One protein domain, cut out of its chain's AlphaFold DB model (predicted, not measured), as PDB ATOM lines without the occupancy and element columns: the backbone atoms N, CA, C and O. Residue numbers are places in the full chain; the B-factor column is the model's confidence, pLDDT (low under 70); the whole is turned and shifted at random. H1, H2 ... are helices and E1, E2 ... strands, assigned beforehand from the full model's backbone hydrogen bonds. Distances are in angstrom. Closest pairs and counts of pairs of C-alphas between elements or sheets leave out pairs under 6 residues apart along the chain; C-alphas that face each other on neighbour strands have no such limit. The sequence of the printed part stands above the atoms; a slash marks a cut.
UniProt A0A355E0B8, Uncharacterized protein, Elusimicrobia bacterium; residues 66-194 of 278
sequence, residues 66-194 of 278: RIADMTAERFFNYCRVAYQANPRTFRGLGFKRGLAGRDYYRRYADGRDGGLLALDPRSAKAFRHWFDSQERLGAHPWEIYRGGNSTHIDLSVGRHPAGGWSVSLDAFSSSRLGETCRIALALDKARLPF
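AT A GLANCE: This is residues 66 to 194 of the 278 residues of an uncharacterized protein of Elusimicrobia bacterium (UniProt A0A355E0B8). A small antiparallel sheet of three strands is covered by H1, which runs through the inside of the domain, while H2 and H4 pack on H1 away from each other. H3 sits at the far end, near the beginning of H1, and two long stretches without a named element link H1 to H2 and H2 to H3. The printed part has 129 residues, with four named helices and three named strands in the order H1 H2 H3 E1 E2 E3 H4; the sheet order is E1 - E2 - E3. The class is mixed, helices and strands, with under half of the residues, 60, in named elements. The whole is compact and rounded, with a radius of gyration of the C-alphas of 13.9 A and spans of 36 by 30 by 27 A.

HOW THE PARTS SIT: Begin at the inner strand E2, residues 153 to 159. Its hairpin with the edge strand E3, residues 165 to 170, is antiparallel at 158 degrees; look for N 156 and O 168, 2.8 A apart. E1, residues 143 to 145, is the other edge strand; its hairpin with E2 is antiparallel at 153 degrees, with N 144 and O 153 at 3.0 A. The three form a meander, each strand the antiparallel neighbour of the one before. H1, residues 72 to 85, is on the sheet at a height of 9.4 A and lies over E2; on the local plane it runs along the strands at 29 degrees, only just. H4, residues 177 to 189, is on the sheet too, in two layers: H1 and H4 on one face. H4 touches H1, with the closest C-alphas, Ala 82 and Ile 183, at 4.8 A, a steep tilt of 59 degrees, opposite ways. H2, residues 101 to 108, touches H1 at Arg 80 and Gly 101, whose C-alphas are 4.3 A apart, and only grazes the sheet with residues 104 to 108. H3, residues 124 to 132, is not on the sheet; it is close to H1 but not clearly touching, the closest C-alphas, Ala 72 and Phe 127, being 6.3 A apart. H2 and H4 are apart. In H1, H2, H3 and H4 every O i to N i+4 pair is within hydrogen-bond range.

IN THESE COORDINATES: Find C-alpha 153 at (-7.400, -37.580, -12.058); from there E2 runs 19.4 A, and E3 comes back over 16.1 A. C-alpha 72 at (-5.755, -36.482, 6.271) begins H1, 20.1 A long. H4 runs 18.2 A to C-alpha 189 at (10.423, -41.662, -6.134). H3 measures 12.1 A, H2 10.6 A and E1 5.6 A.

THE WHOLE: The C-alphas of Gly 92 and Ala 162, the two farthest apart, are 42.0 A from each other. The printed part has no cut. The links H1 to H2 and H2 to H3 are long, 15 residues each. The mean pLDDT of the printed part is 94.1, and no printed residue is under 70.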
ATOM      1  N   ARG A  66      -0.042 -52.976   2.216       94.44
ATOM      2  CA  ARG A  66      -1.032 -52.158   2.919       94.44
ATOM      3  C   ARG A  66      -0.392 -50.975   3.642       94.44
ATOM      4  O   ARG A  66       0.665 -51.066   4.267       94.44
ATOM      5  N   ILE A  67      -1.135 -49.880   3.695       96.62
ATOM      6  CA  ILE A  67      -0.860 -48.769   4.598       96.62
ATOM      7  C   ILE A  67      -1.557 -49.067   5.927       96.62
ATOM      8  O   ILE A  67      -2.778 -49.199   5.963       96.62
ATOM      9  N   ALA A  68      -0.802 -49.170   7.025       95.69
ATOM     10  CA  ALA A  68      -1.368 -49.505   8.336       95.69
ATOM     11  C   ALA A  68      -2.425 -48.482   8.798       95.69
ATOM     12  O   ALA A  68      -3.567 -48.851   9.066       95.69
ATOM     13  N   ASP A  69      -2.066 -47.195   8.787       95.62
ATOM     14  CA  ASP A  69      -2.946 -46.095   9.176       95.62
ATOM     15  C   ASP A  69      -2.960 -44.969   8.144       95.62
ATOM     16  O   ASP A  69      -1.930 -44.596   7.563       95.62
ATOM     17  N   MET A  70      -4.154 -44.402   7.969       98.06
ATOM     18  CA  MET A  70      -4.410 -43.253   7.119       98.06
ATOM     19  C   MET A  70      -4.875 -42.067   7.959       98.06
ATOM     20  O   MET A  70      -5.696 -42.208   8.863       98.06
ATOM     21  N   THR A  71      -4.341 -40.897   7.630       98.62
ATOM     22  CA  THR A  71      -4.712 -39.602   8.197       98.62
ATOM     23  C   THR A  71      -4.919 -38.616   7.052       98.62
ATOM     24  O   THR A  71      -4.409 -38.832   5.945       98.62
ATOM     25  N   ALA A  72      -5.619 -37.508   7.300       98.44
ATOM     26  CA  ALA A  72      -5.755 -36.482   6.271       98.44
ATOM     27  C   ALA A  72      -4.385 -35.864   5.917       98.44
ATOM     28  O   ALA A  72      -4.119 -35.627   4.745       98.44
ATOM     29  N   GLU A  73      -3.466 -35.698   6.880       98.62
ATOM     30  CA  GLU A  73      -2.079 -35.264   6.627       98.62
ATOM     31  C   GLU A  73      -1.355 -36.207   5.662       98.62
ATOM     32  O   GLU A  73      -0.708 -35.747   4.715       98.62
ATOM     33  N   ARG A  74      -1.501 -37.525   5.857       98.62
ATOM     34  CA  ARG A  74      -0.899 -38.523   4.972       98.62
ATOM     35  C   ARG A  74      -1.466 -38.409   3.564       98.62
ATOM     36  O   ARG A  74      -0.680 -38.316   2.627       98.62
ATOM     37  N   PHE A  75      -2.790 -38.352   3.414       98.62
ATOM     38  CA  PHE A  75      -3.429 -38.155   2.110       98.62
ATOM     39  C   PHE A  75      -2.959 -36.859   1.433       98.62
ATOM     40  O   PHE A  75      -2.500 -36.874   0.293       98.62
ATOM     41  N   PHE A  76      -2.940 -35.745   2.163       98.69
ATOM     42  CA  PHE A  76      -2.453 -34.473   1.641       98.69
ATOM     43  C   PHE A  76      -0.974 -34.517   1.232       98.69
ATOM     44  O   PHE A  76      -0.572 -33.793   0.319       98.69
ATOM     45  N   ASN A  77      -0.150 -35.376   1.839       98.56
ATOM     46  CA  ASN A  77       1.215 -35.603   1.370       98.56
ATOM     47  C   ASN A  77       1.259 -36.288  -0.011       98.56
ATOM     48  O   ASN A  77       2.096 -35.905  -0.828       98.56
ATOM     49  N   TYR A  78       0.342 -37.217  -0.316       98.69
ATOM     50  CA  TYR A  78       0.192 -37.736  -1.686       98.69
ATOM     51  C   TYR A  78      -0.197 -36.617  -2.651       98.69
ATOM     52  O   TYR A  78       0.460 -36.441  -3.678       98.69
ATOM     53  N   CYS A  79      -1.200 -35.806  -2.290       98.38
ATOM     54  CA  CYS A  79      -1.620 -34.660  -3.095       98.38
ATOM     55  C   CYS A  79      -0.440 -33.727  -3.389       98.38
ATOM     56  O   CYS A  79      -0.206 -33.367  -4.540       98.38
ATOM     57  N   ARG A  80       0.357 -33.380  -2.370       98.31
ATOM     58  CA  ARG A  80       1.558 -32.544  -2.520       98.31
ATOM     59  C   ARG A  80       2.483 -33.080  -3.612       98.31
ATOM     60  O   ARG A  80       2.883 -32.320  -4.491       98.31
ATOM     61  N   VAL A  81       2.817 -34.370  -3.558       98.56
ATOM     62  CA  VAL A  81       3.694 -35.013  -4.546       98.56
ATOM     63  C   VAL A  81       3.055 -34.982  -5.937       98.56
ATOM     64  O   VAL A  81       3.716 -34.589  -6.898       98.56
ATOM     65  N   ALA A  82       1.761 -35.294  -6.039       97.88
ATOM     66  CA  ALA A  82       1.029 -35.302  -7.302       97.88
ATOM     67  C   ALA A  82       0.945 -33.918  -7.970       97.88
ATOM     68  O   ALA A  82       1.174 -33.789  -9.173       97.88
ATOM     69  N   TYR A  83       0.672 -32.855  -7.213       97.81
ATOM     70  CA  TYR A  83       0.621 -31.493  -7.756       97.81
ATOM     71  C   TYR A  83       1.996 -30.984  -8.185       97.81
ATOM     72  O   TYR A  83       2.127 -30.298  -9.199       97.81
ATOM     73  N   GLN A  84       3.046 -31.346  -7.444       97.31
ATOM     74  CA  GLN A  84       4.418 -30.991  -7.800       97.31
ATOM     75  C   GLN A  84       4.922 -31.711  -9.059       97.31
ATOM     76  O   GLN A  84       5.872 -31.219  -9.673       97.31
ATOM     77  N   ALA A  85       4.289 -32.817  -9.461       96.75
ATOM     78  CA  ALA A  85       4.640 -33.559 -10.668       96.75
ATOM     79  C   ALA A  85       4.230 -32.838 -11.967       96.75
ATOM     80  O   ALA A  85       4.928 -32.968 -12.971       96.75
ATOM     81  N   ASN A  86       3.156 -32.035 -11.953       94.75
ATOM     82  CA  ASN A  86       2.643 -31.350 -13.151       94.75
ATOM     83  C   ASN A  86       2.437 -29.834 -12.948       94.75
ATOM     84  O   ASN A  86       1.327 -29.322 -13.084       94.75
ATOM     85  N   PRO A  87       3.500 -29.049 -12.694       93.50
ATOM     86  CA  PRO A  87       3.372 -27.606 -12.466       93.50
ATOM     87  C   PRO A  87       2.785 -26.841 -13.667       93.50
ATOM     88  O   PRO A  87       2.186 -25.780 -13.496       93.50
ATOM     89  N   ARG A  88       2.957 -27.358 -14.895       91.56
ATOM     90  CA  ARG A  88       2.462 -26.718 -16.126       91.56
ATOM     91  C   ARG A  88       0.935 -26.723 -16.207       91.56
ATOM     92  O   ARG A  88       0.374 -25.713 -16.623       91.56
ATOM     93  N   THR A  89       0.290 -27.791 -15.742       91.31
ATOM     94  CA  THR A  89      -1.174 -27.949 -15.716       91.31
ATOM     95  C   THR A  89      -1.857 -26.840 -14.920       91.31
ATOM     96  O   THR A  89      -2.937 -26.381 -15.271       91.31
ATOM     97  N   PHE A  90      -1.186 -26.335 -13.883       91.69
ATOM     98  CA  PHE A  90      -1.720 -25.323 -12.973       91.69
ATOM     99  C   PHE A  90      -1.198 -23.908 -13.259       91.69
ATOM    100  O   PHE A  90      -1.382 -23.007 -12.437       91.69
ATOM    101  N   ARG A  91      -0.534 -23.671 -14.404       87.81
ATOM    102  CA  ARG A  91       0.056 -22.359 -14.734       87.81
ATOM    103  C   ARG A  91      -0.990 -21.244 -14.729       87.81
ATOM    104  O   ARG A  91      -0.754 -20.213 -14.108       87.81
ATOM    105  N   GLY A  92      -2.148 -21.475 -15.354       88.19
ATOM    106  CA  GLY A  92      -3.257 -20.511 -15.386       88.19
ATOM    107  C   GLY A  92      -3.866 -20.219 -14.010       88.19
ATOM    108  O   GLY A  92      -4.455 -19.167 -13.809       88.19
ATOM    109  N   LEU A  93      -3.658 -21.112 -13.036       87.88
ATOM    110  CA  LEU A  93      -4.095 -20.945 -11.647       87.88
ATOM    111  C   LEU A  93      -2.997 -20.349 -10.750       87.88
ATOM    112  O   LEU A  93      -3.160 -20.289  -9.530       87.88
ATOM    113  N   GLY A  94      -1.865 -19.926 -11.327       91.62
ATOM    114  CA  GLY A  94      -0.740 -19.335 -10.607       91.62
ATOM    115  C   GLY A  94      -0.009 -20.338  -9.715       91.62
ATOM    116  O   GLY A  94       0.157 -20.080  -8.518       91.62
ATOM    117  N   PHE A  95       0.379 -21.492 -10.272       93.88
ATOM    118  CA  PHE A  95       1.052 -22.566  -9.537       93.88
ATOM    119  C   PHE A  95       2.184 -22.052  -8.632       93.88
ATOM    120  O   PHE A  95       3.127 -21.411  -9.094       93.88
ATOM    121  N   LYS A  96       2.108 -22.372  -7.336       91.88
ATOM    122  CA  LYS A  96       3.141 -22.046  -6.340       91.88
ATOM    123  C   LYS A  96       3.810 -23.322  -5.850       91.88
ATOM    124  O   LYS A  96       3.124 -24.243  -5.413       91.88
ATOM    125  N   ARG A  97       5.143 -23.353  -5.898       93.25
ATOM    126  CA  ARG A  97       5.947 -24.427  -5.296       93.25
ATOM    127  C   ARG A  97       6.019 -24.250  -3.777       93.25
ATOM    128  O   ARG A  97       5.822 -23.154  -3.269       93.25
ATOM    129  N   GLY A  98       6.336 -25.335  -3.071       91.62
ATOM    130  CA  GLY A  98       6.626 -25.309  -1.633       91.62
ATOM    131  C   GLY A  98       5.418 -25.213  -0.697       91.62
ATOM    132  O   GLY A  98       5.624 -25.123   0.505       91.62
ATOM    133  N   LEU A  99       4.178 -25.258  -1.201       95.31
ATOM    134  CA  LEU A  99       2.994 -25.282  -0.335       95.31
ATOM    135  C   LEU A  99       2.919 -26.577   0.495       95.31
ATOM    136  O   LEU A  99       3.420 -27.630   0.082       95.31
ATOM    137  N   ALA A 100       2.238 -26.519   1.640       96.12
ATOM    138  CA  ALA A 100       1.846 -27.727   2.352       96.12
ATOM    139  C   ALA A 100       0.821 -28.520   1.524       96.12
ATOM    140  O   ALA A 100       0.066 -27.959   0.726       96.12
ATOM    141  N   GLY A 101       0.765 -29.839   1.715       97.38
ATOM    142  CA  GLY A 101      -0.125 -30.709   0.938       97.38
ATOM    143  C   GLY A 101      -1.602 -30.329   1.025       97.38
ATOM    144  O   GLY A 101      -2.307 -30.335   0.019       97.38
ATOM    145  N   ARG A 102      -2.047 -29.916   2.216       98.00
ATOM    146  CA  ARG A 102      -3.418 -29.459   2.470       98.00
ATOM    147  C   ARG A 102      -3.746 -28.187   1.691       98.00
ATOM    148  O   ARG A 102      -4.858 -28.045   1.191       98.00
ATOM    149  N   ASP A 103      -2.775 -27.288   1.549       97.75
ATOM    150  CA  ASP A 103      -2.942 -26.040   0.801       97.75
ATOM    151  C   ASP A 103      -2.918 -26.276  -0.707       97.75
ATOM    152  O   ASP A 103      -3.681 -25.640  -1.432       97.75
ATOM    153  N   TYR A 104      -2.096 -27.219  -1.183       97.44
ATOM    154  CA  TYR A 104      -2.191 -27.686  -2.563       97.44
ATOM    155  C   TYR A 104      -3.584 -28.257  -2.855       97.44
ATOM    156  O   TYR A 104      -4.226 -27.820  -3.806       97.44
ATOM    157  N   TYR A 105      -4.063 -29.187  -2.024       98.00
ATOM    158  CA  TYR A 105      -5.376 -29.809  -2.195       98.00
ATOM    159  C   TYR A 105      -6.497 -28.765  -2.199       98.00
ATOM    160  O   TYR A 105      -7.246 -28.681  -3.167       98.00
ATOM    161  N   ARG A 106      -6.546 -27.877  -1.194       96.94
ATOM    162  CA  ARG A 106      -7.548 -26.797  -1.126       96.94
ATOM    163  C   ARG A 106      -7.574 -25.934  -2.391       96.94
ATOM    164  O   ARG A 106      -8.630 -25.446  -2.776       96.94
ATOM    165  N   ARG A 107      -6.415 -25.701  -3.007       95.44
ATOM    166  CA  ARG A 107      -6.289 -24.780  -4.138       95.44
ATOM    167  C   ARG A 107      -6.609 -25.410  -5.490       95.44
ATOM    168  O   ARG A 107      -7.083 -24.694  -6.369       95.44
ATOM    169  N   TYR A 108      -6.290 -26.686  -5.683       95.44
ATOM    170  CA  TYR A 108      -6.285 -27.300  -7.015       95.44
ATOM    171  C   TYR A 108      -7.237 -28.492  -7.168       95.44
ATOM    172  O   TYR A 108      -7.543 -28.848  -8.305       95.44
ATOM    173  N   ALA A 109      -7.710 -29.094  -6.071       95.50
ATOM    174  CA  ALA A 109      -8.673 -30.191  -6.123       95.50
ATOM    175  C   ALA A 109     -10.055 -29.715  -6.599       95.50
ATOM    176  O   ALA A 109     -10.330 -28.514  -6.727       95.50
ATOM    177  N   ASP A 110     -10.957 -30.663  -6.828       94.75
ATOM    178  CA  ASP A 110     -12.347 -30.395  -7.199       94.75
ATOM    179  C   ASP A 110     -13.084 -29.456  -6.230       94.75
ATOM    180  O   ASP A 110     -13.845 -28.589  -6.653       94.75
ATOM    181  N   GLY A 111     -12.754 -29.513  -4.942       93.69
ATOM    182  CA  GLY A 111     -13.289 -28.597  -3.936       93.69
ATOM    183  C   GLY A 111     -14.605 -29.056  -3.310       93.69
ATOM    184  O   GLY A 111     -15.001 -28.489  -2.298       93.69
ATOM    185  N   ARG A 112     -15.244 -30.116  -3.819       95.00
ATOM    186  CA  ARG A 112     -16.290 -30.849  -3.088       95.00
ATOM    187  C   ARG A 112     -15.633 -31.875  -2.164       95.00
ATOM    188  O   ARG A 112     -15.731 -33.073  -2.393       95.00
ATOM    189  N   ASP A 113     -14.916 -31.423  -1.135       95.19
ATOM    190  CA  ASP A 113     -14.083 -32.302  -0.299       95.19
ATOM    191  C   ASP A 113     -14.852 -33.130   0.745       95.19
ATOM    192  O   ASP A 113     -14.261 -33.978   1.411       95.19
ATOM    193  N   GLY A 114     -16.160 -32.899   0.899       95.31
ATOM    194  CA  GLY A 114     -17.021 -33.697   1.779       95.31
ATOM    195  C   GLY A 114     -16.612 -33.656   3.253       95.31
ATOM    196  O   GLY A 114     -16.813 -34.638   3.955       95.31
ATOM    197  N   GLY A 115     -15.973 -32.572   3.711       95.94
ATOM    198  CA  GLY A 115     -15.507 -32.416   5.094       95.94
ATOM    199  C   GLY A 115     -14.072 -32.892   5.345       95.94
ATOM    200  O   GLY A 115     -13.557 -32.703   6.448       95.94
ATOM    201  N   LEU A 116     -13.375 -33.435   4.340       97.06
ATOM    202  CA  LEU A 116     -11.977 -33.866   4.457       97.06
ATOM    203  C   LEU A 116     -11.052 -32.731   4.929       97.06
ATOM    204  O   LEU A 116     -10.135 -32.952   5.726       97.06
ATOM    205  N   LEU A 117     -11.286 -31.500   4.462       97.50
ATOM    206  CA  LEU A 117     -10.536 -30.326   4.904       97.50
ATOM    207  C   LEU A 117     -10.872 -29.914   6.339       97.50
ATOM    208  O   LEU A 117     -10.104 -29.157   6.915       97.50
ATOM    209  N   ALA A 118     -11.955 -30.374   6.957       96.94
ATOM    210  CA  ALA A 118     -12.289 -30.018   8.338       96.94
ATOM    211  C   ALA A 118     -11.641 -30.951   9.375       96.94
ATOM    212  O   ALA A 118     -11.558 -30.598  10.549       96.94
ATOM    213  N   LEU A 119     -11.137 -32.114   8.950       97.56
ATOM    214  CA  LEU A 119     -10.563 -33.106   9.855       97.56
ATOM    215  C   LEU A 119      -9.298 -32.605  10.558       97.56
ATOM    216  O   LEU A 119      -8.477 -31.893   9.962       97.56
ATOM    217  N   ASP A 120      -9.102 -33.089  11.791       98.00
ATOM    218  CA  ASP A 120      -7.793 -33.090  12.439       98.00
ATOM    219  C   ASP A 120      -6.807 -33.857  11.537       98.00
ATOM    220  O   ASP A 120      -6.977 -35.064  11.316       98.00
ATOM    221  N   PRO A 121      -5.774 -33.178  11.004       97.25
ATOM    222  CA  PRO A 121      -4.893 -33.754  10.005       97.25
ATOM    223  C   PRO A 121      -4.131 -34.983  10.507       97.25
ATOM    224  O   PRO A 121      -3.788 -35.839   9.692       97.25
ATOM    225  N   ARG A 122      -3.888 -35.110  11.815       98.25
ATOM    226  CA  ARG A 122      -3.052 -36.182  12.381       98.25
ATOM    227  C   ARG A 122      -3.851 -37.318  13.013       98.25
ATOM    228  O   ARG A 122      -3.279 -38.356  13.335       98.25
ATOM    229  N   SER A 123      -5.166 -37.171  13.153       98.38
ATOM    230  CA  SER A 123      -6.006 -38.180  13.798       98.38
ATOM    231  C   SER A 123      -6.447 -39.271  12.820       98.38
ATOM    232  O   SER A 123      -7.373 -39.095  12.024       98.38
ATOM    233  N   ALA A 124      -5.829 -40.451  12.924       98.31
ATOM    234  CA  ALA A 124      -6.255 -41.639  12.174       98.31
ATOM    235  C   ALA A 124      -7.687 -42.070  12.537       98.31
ATOM    236  O   ALA A 124      -8.433 -42.562  11.689       98.31
ATOM    237  N   LYS A 125      -8.099 -41.841  13.793       98.19
ATOM    238  CA  LYS A 125      -9.469 -42.090  14.254       98.19
ATOM    239  C   LYS A 125     -10.467 -41.156  13.568       98.19
ATOM    240  O   LYS A 125     -11.496 -41.640  13.106       98.19
ATOM    241  N   ALA A 126     -10.162 -39.859  13.476       97.88
ATOM    242  CA  ALA A 126     -11.027 -38.893  12.797       97.88
ATOM    243  C   ALA A 126     -11.161 -39.226  11.306       97.88
ATOM    244  O   ALA A 126     -12.274 -39.285  10.795       97.88
ATOM    245  N   PHE A 127     -10.043 -39.537  10.638       98.06
ATOM    246  CA  PHE A 127     -10.058 -39.961   9.238       98.06
ATOM    247  C   PHE A 127     -10.897 -41.220   9.027       98.06
ATOM    248  O   PHE A 127     -11.726 -41.258   8.126       98.06
ATOM    249  N   ARG A 128     -10.722 -42.242   9.874       97.31
ATOM    250  CA  ARG A 128     -11.494 -43.486   9.798       97.31
ATOM    251  C   ARG A 128     -12.988 -43.246   9.986       97.31
ATOM    252  O   ARG A 128     -13.770 -43.726   9.181       97.31
ATOM    253  N   HIS A 129     -13.366 -42.488  11.013       97.06
ATOM    254  CA  HIS A 129     -14.764 -42.161  11.283       97.06
ATOM    255  C   HIS A 129     -15.404 -41.413  10.110       97.06
ATOM    256  O   HIS A 129     -16.459 -41.810   9.632       97.06
ATOM    257  N   TRP A 130     -14.736 -40.375   9.600       97.19
ATOM    258  CA  TRP A 130     -15.186 -39.643   8.416       97.19
ATOM    259  C   TRP A 130     -15.285 -40.546   7.181       97.19
ATOM    260  O   TRP A 130     -16.284 -40.512   6.463       97.19
ATOM    261  N   PHE A 131     -14.291 -41.411   6.961       96.19
ATOM    262  CA  PHE A 131     -14.301 -42.365   5.859       96.19
ATOM    263  C   PHE A 131     -15.474 -43.344   5.970       96.19
ATOM    264  O   PHE A 131     -16.138 -43.609   4.979       96.19
ATOM    265  N   ASP A 132     -15.788 -43.856   7.151       94.56
ATOM    266  CA  ASP A 132     -16.895 -44.803   7.320       94.56
ATOM    267  C   ASP A 132     -18.277 -44.097   7.375       94.56
ATOM    268  O   ASP A 132     -19.316 -44.752   7.310       94.56
ATOM    269  N   SER A 133     -18.305 -42.760   7.450       93.44
ATOM    270  CA  SER A 133     -19.528 -41.948   7.495       93.44
ATOM    271  C   SER A 133     -20.172 -41.701   6.118       93.44
ATOM    272  O   SER A 133     -19.593 -41.970   5.063       93.44
ATOM    273  N   GLN A 134     -21.378 -41.123   6.138       88.75
ATOM    274  CA  GLN A 134     -22.105 -40.676   4.942       88.75
ATOM    275  C   GLN A 134     -21.725 -39.253   4.484       88.75
ATOM    276  O   GLN A 134     -22.193 -38.820   3.436       88.75
ATOM    277  N   GLU A 135     -20.866 -38.526   5.212       82.12
ATOM    278  CA  GLU A 135     -20.505 -37.120   4.911       82.12
ATOM    279  C   GLU A 135     -19.861 -36.941   3.524       82.12
ATOM    280  O   GLU A 135     -19.878 -35.860   2.939       82.12
ATOM    281  N   ARG A 136     -19.313 -38.028   2.977       85.69
ATOM    282  CA  ARG A 136     -18.638 -38.079   1.676       85.69
ATOM    283  C   ARG A 136     -19.594 -38.303   0.505       85.69
ATOM    284  O   ARG A 136     -19.162 -38.222  -0.643       85.69
ATOM    285  N   LEU A 137     -20.850 -38.674   0.759       84.38
ATOM    286  CA  LEU A 137     -21.786 -39.009  -0.311       84.38
ATOM    287  C   LEU A 137     -22.085 -37.781  -1.177       84.38
ATOM    288  O   LEU A 137     -22.406 -36.712  -0.671       84.38
ATOM    289  N   GLY A 138     -21.959 -37.938  -2.496       85.69
ATOM    290  CA  GLY A 138     -22.099 -36.837  -3.459       85.69
ATOM    291  C   GLY A 138     -20.904 -35.872  -3.507       85.69
ATOM    292  O   GLY A 138     -20.910 -34.936  -4.308       85.69
ATOM    293  N   ALA A 139     -19.875 -36.095  -2.685       93.44
ATOM    294  CA  ALA A 139     -18.632 -35.335  -2.685       93.44
ATOM    295  C   ALA A 139     -17.559 -36.007  -3.562       93.44
ATOM    296  O   ALA A 139     -17.668 -37.178  -3.921       93.44
ATOM    297  N   HIS A 140     -16.518 -35.257  -3.920       94.31
ATOM    298  CA  HIS A 140     -15.406 -35.686  -4.774       94.31
ATOM    299  C   HIS A 140     -14.050 -35.498  -4.049       94.31
ATOM    300  O   HIS A 140     -13.158 -34.818  -4.558       94.31
ATOM    301  N   PRO A 141     -13.851 -36.078  -2.843       95.81
ATOM    302  CA  PRO A 141     -12.642 -35.850  -2.040       95.81
ATOM    303  C   PRO A 141     -11.349 -36.380  -2.678       95.81
ATOM    304  O   PRO A 141     -10.246 -36.033  -2.259       95.81
ATOM    305  N   TRP A 142     -11.479 -37.259  -3.669       96.56
ATOM    306  CA  TRP A 142     -10.360 -37.923  -4.326       96.56
ATOM    307  C   TRP A 142      -9.957 -37.254  -5.638       96.56
ATOM    308  O   TRP A 142      -8.840 -37.489  -6.099       96.56
ATOM    309  N   GLU A 143     -10.799 -36.364  -6.172       96.56
ATOM    310  CA  GLU A 143     -10.589 -35.682  -7.448       96.56
ATOM    311  C   GLU A 143      -9.560 -34.560  -7.301       96.56
ATOM    312  O   GLU A 143      -9.859 -33.398  -7.000       96.56
ATOM    313  N   ILE A 144      -8.293 -34.927  -7.496       96.12
ATOM    314  CA  ILE A 144      -7.163 -34.015  -7.332       96.12
ATOM    315  C   ILE A 144      -6.932 -33.152  -8.574       96.12
ATOM    316  O   ILE A 144      -6.387 -32.058  -8.441       96.12
ATOM    317  N   TYR A 145      -7.342 -33.593  -9.766       94.62
ATOM    318  CA  TYR A 145      -7.331 -32.771 -10.980       94.62
ATOM    319  C   TYR A 145      -8.754 -32.684 -11.514       94.62
ATOM    320  O   TYR A 145      -9.312 -33.695 -11.934       94.62
ATOM    321  N   ARG A 146      -9.296 -31.463 -11.554       88.75
ATOM    322  CA  ARG A 146     -10.647 -31.198 -12.055       88.75
ATOM    323  C   ARG A 146     -10.837 -31.671 -13.494       88.75
ATOM    324  O   ARG A 146     -10.015 -31.368 -14.370       88.75
ATOM    325  N   GLY A 147     -11.967 -32.314 -13.757       84.12
ATOM    326  CA  GLY A 147     -12.377 -32.667 -15.112       84.12
ATOM    327  C   GLY A 147     -13.824 -33.143 -15.203       84.12
ATOM    328  O   GLY A 147     -14.497 -33.359 -14.208       84.12
ATOM    329  N   GLY A 148     -14.320 -33.334 -16.428       78.44
ATOM    330  CA  GLY A 148     -15.537 -34.128 -16.628       78.44
ATOM    331  C   GLY A 148     -15.299 -35.604 -16.282       78.44
ATOM    332  O   GLY A 148     -14.157 -36.004 -16.053       78.44
ATOM    333  N   ASN A 149     -16.346 -36.435 -16.335       72.56
ATOM    334  CA  ASN A 149     -16.313 -37.845 -15.897       72.56
ATOM    335  C   ASN A 149     -15.217 -38.721 -16.537       72.56
ATOM    336  O   ASN A 149     -14.969 -39.812 -16.052       72.56
ATOM    337  N   SER A 150     -14.585 -38.291 -17.632       71.00
ATOM    338  CA  SER A 150     -13.461 -39.013 -18.253       71.00
ATOM    339  C   SER A 150     -12.103 -38.333 -18.087       71.00
ATOM    340  O   SER A 150     -11.095 -38.959 -18.372       71.00
ATOM    341  N   THR A 151     -12.043 -37.069 -17.666       84.31
ATOM    342  CA  THR A 151     -10.831 -36.225 -17.762       84.31
ATOM    343  C   THR A 151     -10.284 -35.765 -16.415       84.31
ATOM    344  O   THR A 151      -9.383 -34.925 -16.386       84.31
ATOM    345  N   HIS A 152     -10.857 -36.242 -15.315       91.38
ATOM    346  CA  HIS A 152     -10.307 -36.010 -13.988       91.38
ATOM    347  C   HIS A 152      -9.157 -36.984 -13.690       91.38
ATOM    348  O   HIS A 152      -8.962 -37.970 -14.403       91.38
ATOM    349  N   ILE A 153      -8.371 -36.661 -12.662       95.62
ATOM    350  CA  ILE A 153      -7.400 -37.580 -12.058       95.62
ATOM    351  C   ILE A 153      -7.773 -37.715 -10.589       95.62
ATOM    352  O   ILE A 153      -7.851 -36.701  -9.885       95.62
ATOM    353  N   ASP A 154      -7.936 -38.951 -10.136       96.31
ATOM    354  CA  ASP A 154      -8.243 -39.281  -8.754       96.31
ATOM    355  C   ASP A 154      -7.039 -39.877  -8.026       96.31
ATOM    356  O   ASP A 154      -6.279 -40.688  -8.558       96.31
ATOM    357  N   LEU A 155      -6.913 -39.516  -6.751       97.50
ATOM    358  CA  LEU A 155      -6.176 -40.283  -5.753       97.50
ATOM    359  C   LEU A 155      -7.180 -40.852  -4.757       97.50
ATOM    360  O   LEU A 155      -7.465 -40.253  -3.723       97.50
ATOM    361  N   SER A 156      -7.737 -42.011  -5.085       95.88
ATOM    362  CA  SER A 156      -8.758 -42.659  -4.267       95.88
ATOM    363  C   SER A 156      -8.139 -43.383  -3.080       95.88
ATOM    364  O   SER A 156      -7.225 -44.187  -3.241       95.88
ATOM    365  N   VAL A 157      -8.664 -43.137  -1.880       96.94
ATOM    366  CA  VAL A 157      -8.321 -43.916  -0.684       96.94
ATOM    367  C   VAL A 157      -9.344 -45.033  -0.506       96.94
ATOM    368  O   VAL A 157     -10.548 -44.792  -0.563       96.94
ATOM    369  N   GLY A 158      -8.869 -46.255  -0.267       95.62
ATOM    370  CA  GLY A 158      -9.704 -47.438  -0.065       95.62
ATOM    371  C   GLY A 158      -9.268 -48.278   1.133       95.62
ATOM    372  O   GLY A 158      -8.198 -48.072   1.713       95.62
ATOM    373  N   ARG A 159     -10.108 -49.248   1.510       95.19
ATOM    374  CA  ARG A 159      -9.723 -50.310   2.449       95.19
ATOM    375  C   ARG A 159      -8.918 -51.361   1.702       95.19
ATOM    376  O   ARG A 159      -9.333 -51.821   0.642       95.19
ATOM    377  N   HIS A 160      -7.785 -51.751   2.272       94.00
ATOM    378  CA  HIS A 160      -6.981 -52.820   1.698       94.00
ATOM    379  C   HIS A 160      -7.545 -54.195   2.123       94.00
ATOM    380  O   HIS A 160      -7.883 -54.350   3.301       94.00
ATOM    381  N   PRO A 161      -7.624 -55.206   1.229       87.94
ATOM    382  CA  PRO A 161      -8.208 -56.518   1.552       87.94
ATOM    383  C   PRO A 161      -7.551 -57.222   2.747       87.94
ATOM    384  O   PRO A 161      -8.229 -57.811   3.580       87.94
ATOM    385  N   ALA A 162      -6.227 -57.102   2.882       88.62
ATOM    386  CA  ALA A 162      -5.457 -57.648   4.008       88.62
ATOM    387  C   ALA A 162      -5.482 -56.767   5.282       88.62
ATOM    388  O   ALA A 162      -4.543 -56.809   6.086       88.62
ATOM    389  N   GLY A 163      -6.504 -55.919   5.431       91.06
ATOM    390  CA  GLY A 163      -6.600 -54.894   6.471       91.06
ATOM    391  C   GLY A 163      -5.764 -53.645   6.171       91.06
ATOM    392  O   GLY A 163      -4.843 -53.671   5.357       91.06
ATOM    393  N   GLY A 164      -6.085 -52.536   6.842       95.56
ATOM    394  CA  GLY A 164      -5.454 -51.232   6.609       95.56
ATOM    395  C   GLY A 164      -6.063 -50.477   5.424       95.56
ATOM    396  O   GLY A 164      -7.273 -50.534   5.184       95.56
ATOM    397  N   TRP A 165      -5.218 -49.746   4.701       97.94
ATOM    398  CA  TRP A 165      -5.607 -48.789   3.668       97.94
ATOM    399  C   TRP A 165      -4.792 -48.960   2.389       97.94
ATOM    400  O   TRP A 165      -3.656 -49.437   2.415       97.94
ATOM    401  N   SER A 166      -5.362 -48.513   1.279       97.38
ATOM    402  CA  SER A 166      -4.704 -48.393  -0.019       97.38
ATOM    403  C   SER A 166      -4.962 -47.009  -0.613       97.38
ATOM    404  O   SER A 166      -5.934 -46.336  -0.262       97.38
ATOM    405  N   VAL A 167      -4.070 -46.579  -1.503       97.88
ATOM    406  CA  VAL A 167      -4.250 -45.386  -2.337       97.88
ATOM    407  C   VAL A 167      -4.165 -45.831  -3.787       97.88
ATOM    408  O   VAL A 167      -3.195 -46.485  -4.157       97.88
ATOM    409  N   SER A 168      -5.159 -45.490  -4.597       96.88
ATOM    410  CA  SER A 168      -5.203 -45.785  -6.027       96.88
ATOM    411  C   SER A 168      -5.119 -44.492  -6.825       96.88
ATOM    412  O   SER A 168      -5.890 -43.566  -6.581       96.88
ATOM    413  N   LEU A 169      -4.181 -44.430  -7.765       97.06
ATOM    414  CA  LEU A 169      -4.090 -43.373  -8.763       97.06
ATOM    415  C   LEU A 169      -4.893 -43.789  -9.993       97.06
ATOM    416  O   LEU A 169      -4.564 -44.797 -10.621       97.06
ATOM    417  N   ASP A 170      -5.916 -43.008 -10.331       92.94
ATOM    418  CA  ASP A 170      -6.835 -43.297 -11.430       92.94
ATOM    419  C   ASP A 170      -6.978 -42.106 -12.384       92.94
ATOM    420  O   ASP A 170      -7.158 -40.965 -11.962       92.94
ATOM    421  N   ALA A 171      -6.865 -42.385 -13.682       88.69
ATOM    422  CA  ALA A 171      -7.148 -41.453 -14.764       88.69
ATOM    423  C   ALA A 171      -7.342 -42.218 -16.078       88.69
ATOM    424  O   ALA A 171      -6.381 -42.558 -16.775       88.69
ATOM    425  N   PHE A 172      -8.579 -42.497 -16.472       81.56
ATOM    426  CA  PHE A 172      -8.789 -43.294 -17.681       81.56
ATOM    427  C   PHE A 172      -8.349 -42.571 -18.974       81.56
ATOM    428  O   PHE A 172      -7.738 -43.192 -19.850       81.56
ATOM    429  N   SER A 173      -8.594 -41.258 -19.096       81.56
ATOM    430  CA  SER A 173      -8.367 -40.519 -20.350       81.56
ATOM    431  C   SER A 173      -6.906 -40.428 -20.784       81.56
ATOM    432  O   SER A 173      -6.012 -40.069 -20.016       81.56
ATOM    433  N   SER A 174      -6.674 -40.639 -22.081       80.94
ATOM    434  CA  SER A 174      -5.352 -40.485 -22.686       80.94
ATOM    435  C   SER A 174      -4.838 -39.051 -22.725       80.94
ATOM    436  O   SER A 174      -3.625 -38.862 -22.740       80.94
ATOM    437  N   SER A 175      -5.704 -38.033 -22.661       83.25
ATOM    438  CA  SER A 175      -5.238 -36.644 -22.523       83.25
ATOM    439  C   SER A 175      -4.631 -36.368 -21.142       83.25
ATOM    440  O   SER A 175      -3.841 -35.439 -20.996       83.25
ATOM    441  N   ARG A 176      -4.950 -37.203 -20.143       88.50
ATOM    442  CA  ARG A 176      -4.406 -37.164 -18.777       88.50
ATOM    443  C   ARG A 176      -3.314 -38.208 -18.530       88.50
ATOM    444  O   ARG A 176      -2.703 -38.202 -17.461       88.50
ATOM    445  N   LEU A 177      -3.022 -39.079 -19.501       91.19
ATOM    446  CA  LEU A 177      -2.047 -40.167 -19.344       91.19
ATOM    447  C   LEU A 177      -0.659 -39.629 -18.980       91.19
ATOM    448  O   LEU A 177      -0.060 -40.090 -18.013       91.19
ATOM    449  N   GLY A 178      -0.175 -38.613 -19.701       92.75
ATOM    450  CA  GLY A 178       1.128 -38.001 -19.429       92.75
ATOM    451  C   GLY A 178       1.232 -37.450 -18.005       92.75
ATOM    452  O   GLY A 178       2.200 -37.720 -17.295       92.75
ATOM    453  N   GLU A 179       0.206 -36.729 -17.553       94.50
ATOM    454  CA  GLU A 179       0.147 -36.184 -16.194       94.50
ATOM    455  C   GLU A 179       0.124 -37.289 -15.136       94.50
ATOM    456  O   GLU A 179       0.849 -37.209 -14.142       94.50
ATOM    457  N   THR A 180      -0.646 -38.343 -15.386       95.50
ATOM    458  CA  THR A 180      -0.799 -39.488 -14.484       95.50
ATOM    459  C   THR A 180       0.493 -40.284 -14.359       95.50
ATOM    460  O   THR A 180       0.928 -40.582 -13.247       95.50
ATOM    461  N   CYS A 181       1.185 -40.548 -15.471       96.00
ATOM    462  CA  CYS A 181       2.495 -41.192 -15.448       96.00
ATOM    463  C   CYS A 181       3.519 -40.370 -14.649       96.00
ATOM    464  O   CYS A 181       4.278 -40.939 -13.868       96.00
ATOM    465  N   ARG A 182       3.523 -39.034 -14.776       97.12
ATOM    466  CA  ARG A 182       4.416 -38.178 -13.972       97.12
ATOM    467  C   ARG A 182       4.075 -38.221 -12.483       97.12
ATOM    468  O   ARG A 182       4.994 -38.244 -11.665       97.12
ATOM    469  N   ILE A 183       2.789 -38.271 -12.121       97.94
ATOM    470  CA  ILE A 183       2.364 -38.456 -10.723       97.94
ATOM    471  C   ILE A 183       2.874 -39.800 -10.199       97.94
ATOM    472  O   ILE A 183       3.516 -39.829  -9.154       97.94
ATOM    473  N   ALA A 184       2.656 -40.887 -10.938       97.56
ATOM    474  CA  ALA A 184       3.103 -42.224 -10.559       97.56
ATOM    475  C   ALA A 184       4.621 -42.287 -10.329       97.56
ATOM    476  O   ALA A 184       5.077 -42.754  -9.288       97.56
ATOM    477  N   LEU A 185       5.411 -41.734 -11.257       98.12
ATOM    478  CA  LEU A 185       6.868 -41.633 -11.122       98.12
ATOM    479  C   LEU A 185       7.280 -40.809  -9.889       98.12
ATOM    480  O   LEU A 185       8.248 -41.144  -9.206       98.12
ATOM    481  N   ALA A 186       6.556 -39.729  -9.589       98.38
ATOM    482  CA  ALA A 186       6.829 -38.892  -8.426       98.38
ATOM    483  C   ALA A 186       6.484 -39.594  -7.100       98.38
ATOM    484  O   ALA A 186       7.256 -39.487  -6.144       98.38
ATOM    485  N   LEU A 187       5.367 -40.329  -7.044       98.38
ATOM    486  CA  LEU A 187       4.969 -41.138  -5.887       98.38
ATOM    487  C   LEU A 187       5.970 -42.270  -5.630       98.38
ATOM    488  O   LEU A 187       6.410 -42.437  -4.491       98.38
ATOM    489  N   ASP A 188       6.399 -42.966  -6.688       97.69
ATOM    490  CA  ASP A 188       7.418 -44.019  -6.623       97.69
ATOM    491  C   ASP A 188       8.746 -43.479  -6.077       97.69
ATOM    492  O   ASP A 188       9.296 -43.989  -5.098       97.69
ATOM    493  N   LYS A 189       9.216 -42.348  -6.621       98.12
ATOM    494  CA  LYS A 189      10.423 -41.662  -6.134       98.12
ATOM    495  C   LYS A 189      10.307 -41.236  -4.666       98.12
ATOM    496  O   LYS A 189      11.307 -41.243  -3.948       98.12
ATOM    497  N   ALA A 190       9.111 -40.855  -4.221       97.81
ATOM    498  CA  ALA A 190       8.832 -40.484  -2.836       97.81
ATOM    499  C   ALA A 190       8.610 -41.693  -1.909       97.81
ATOM    500  O   ALA A 190       8.398 -41.491  -0.712       97.81
ATOM    501  N   ARG A 191       8.662 -42.927  -2.436       96.88
ATOM    502  CA  ARG A 191       8.370 -44.178  -1.716       96.88
ATOM    503  C   ARG A 191       6.994 -44.166  -1.041       96.88
ATOM    504  O   ARG A 191       6.821 -44.703   0.053       96.88
ATOM    505  N   LEU A 192       6.017 -43.524  -1.677       97.44
ATOM    506  CA  LEU A 192       4.632 -43.545  -1.225       97.44
ATOM    507  C   LEU A 192       3.926 -44.738  -1.878       97.44
ATOM    508  O   LEU A 192       3.893 -44.775  -3.101       97.44
ATOM    509  N   PRO A 193       3.371 -45.702  -1.122       96.69
ATOM    510  CA  PRO A 193       2.696 -46.858  -1.711       96.69
ATOM    511  C   PRO A 193       1.409 -46.431  -2.424       96.69
ATOM    512  O   PRO A 193       0.586 -45.723  -1.839       96.69
ATOM    513  N   PHE A 194       1.237 -46.853  -3.675       96.94
ATOM    514  CA  PHE A 194       0.042 -46.613  -4.482       96.94
ATOM    515  C   PHE A 194      -0.208 -47.759  -5.470       96.94
ATOM    516  O   PHE A 194       0.731 -48.384  -5.961       96.94
TER     517      PHE A 194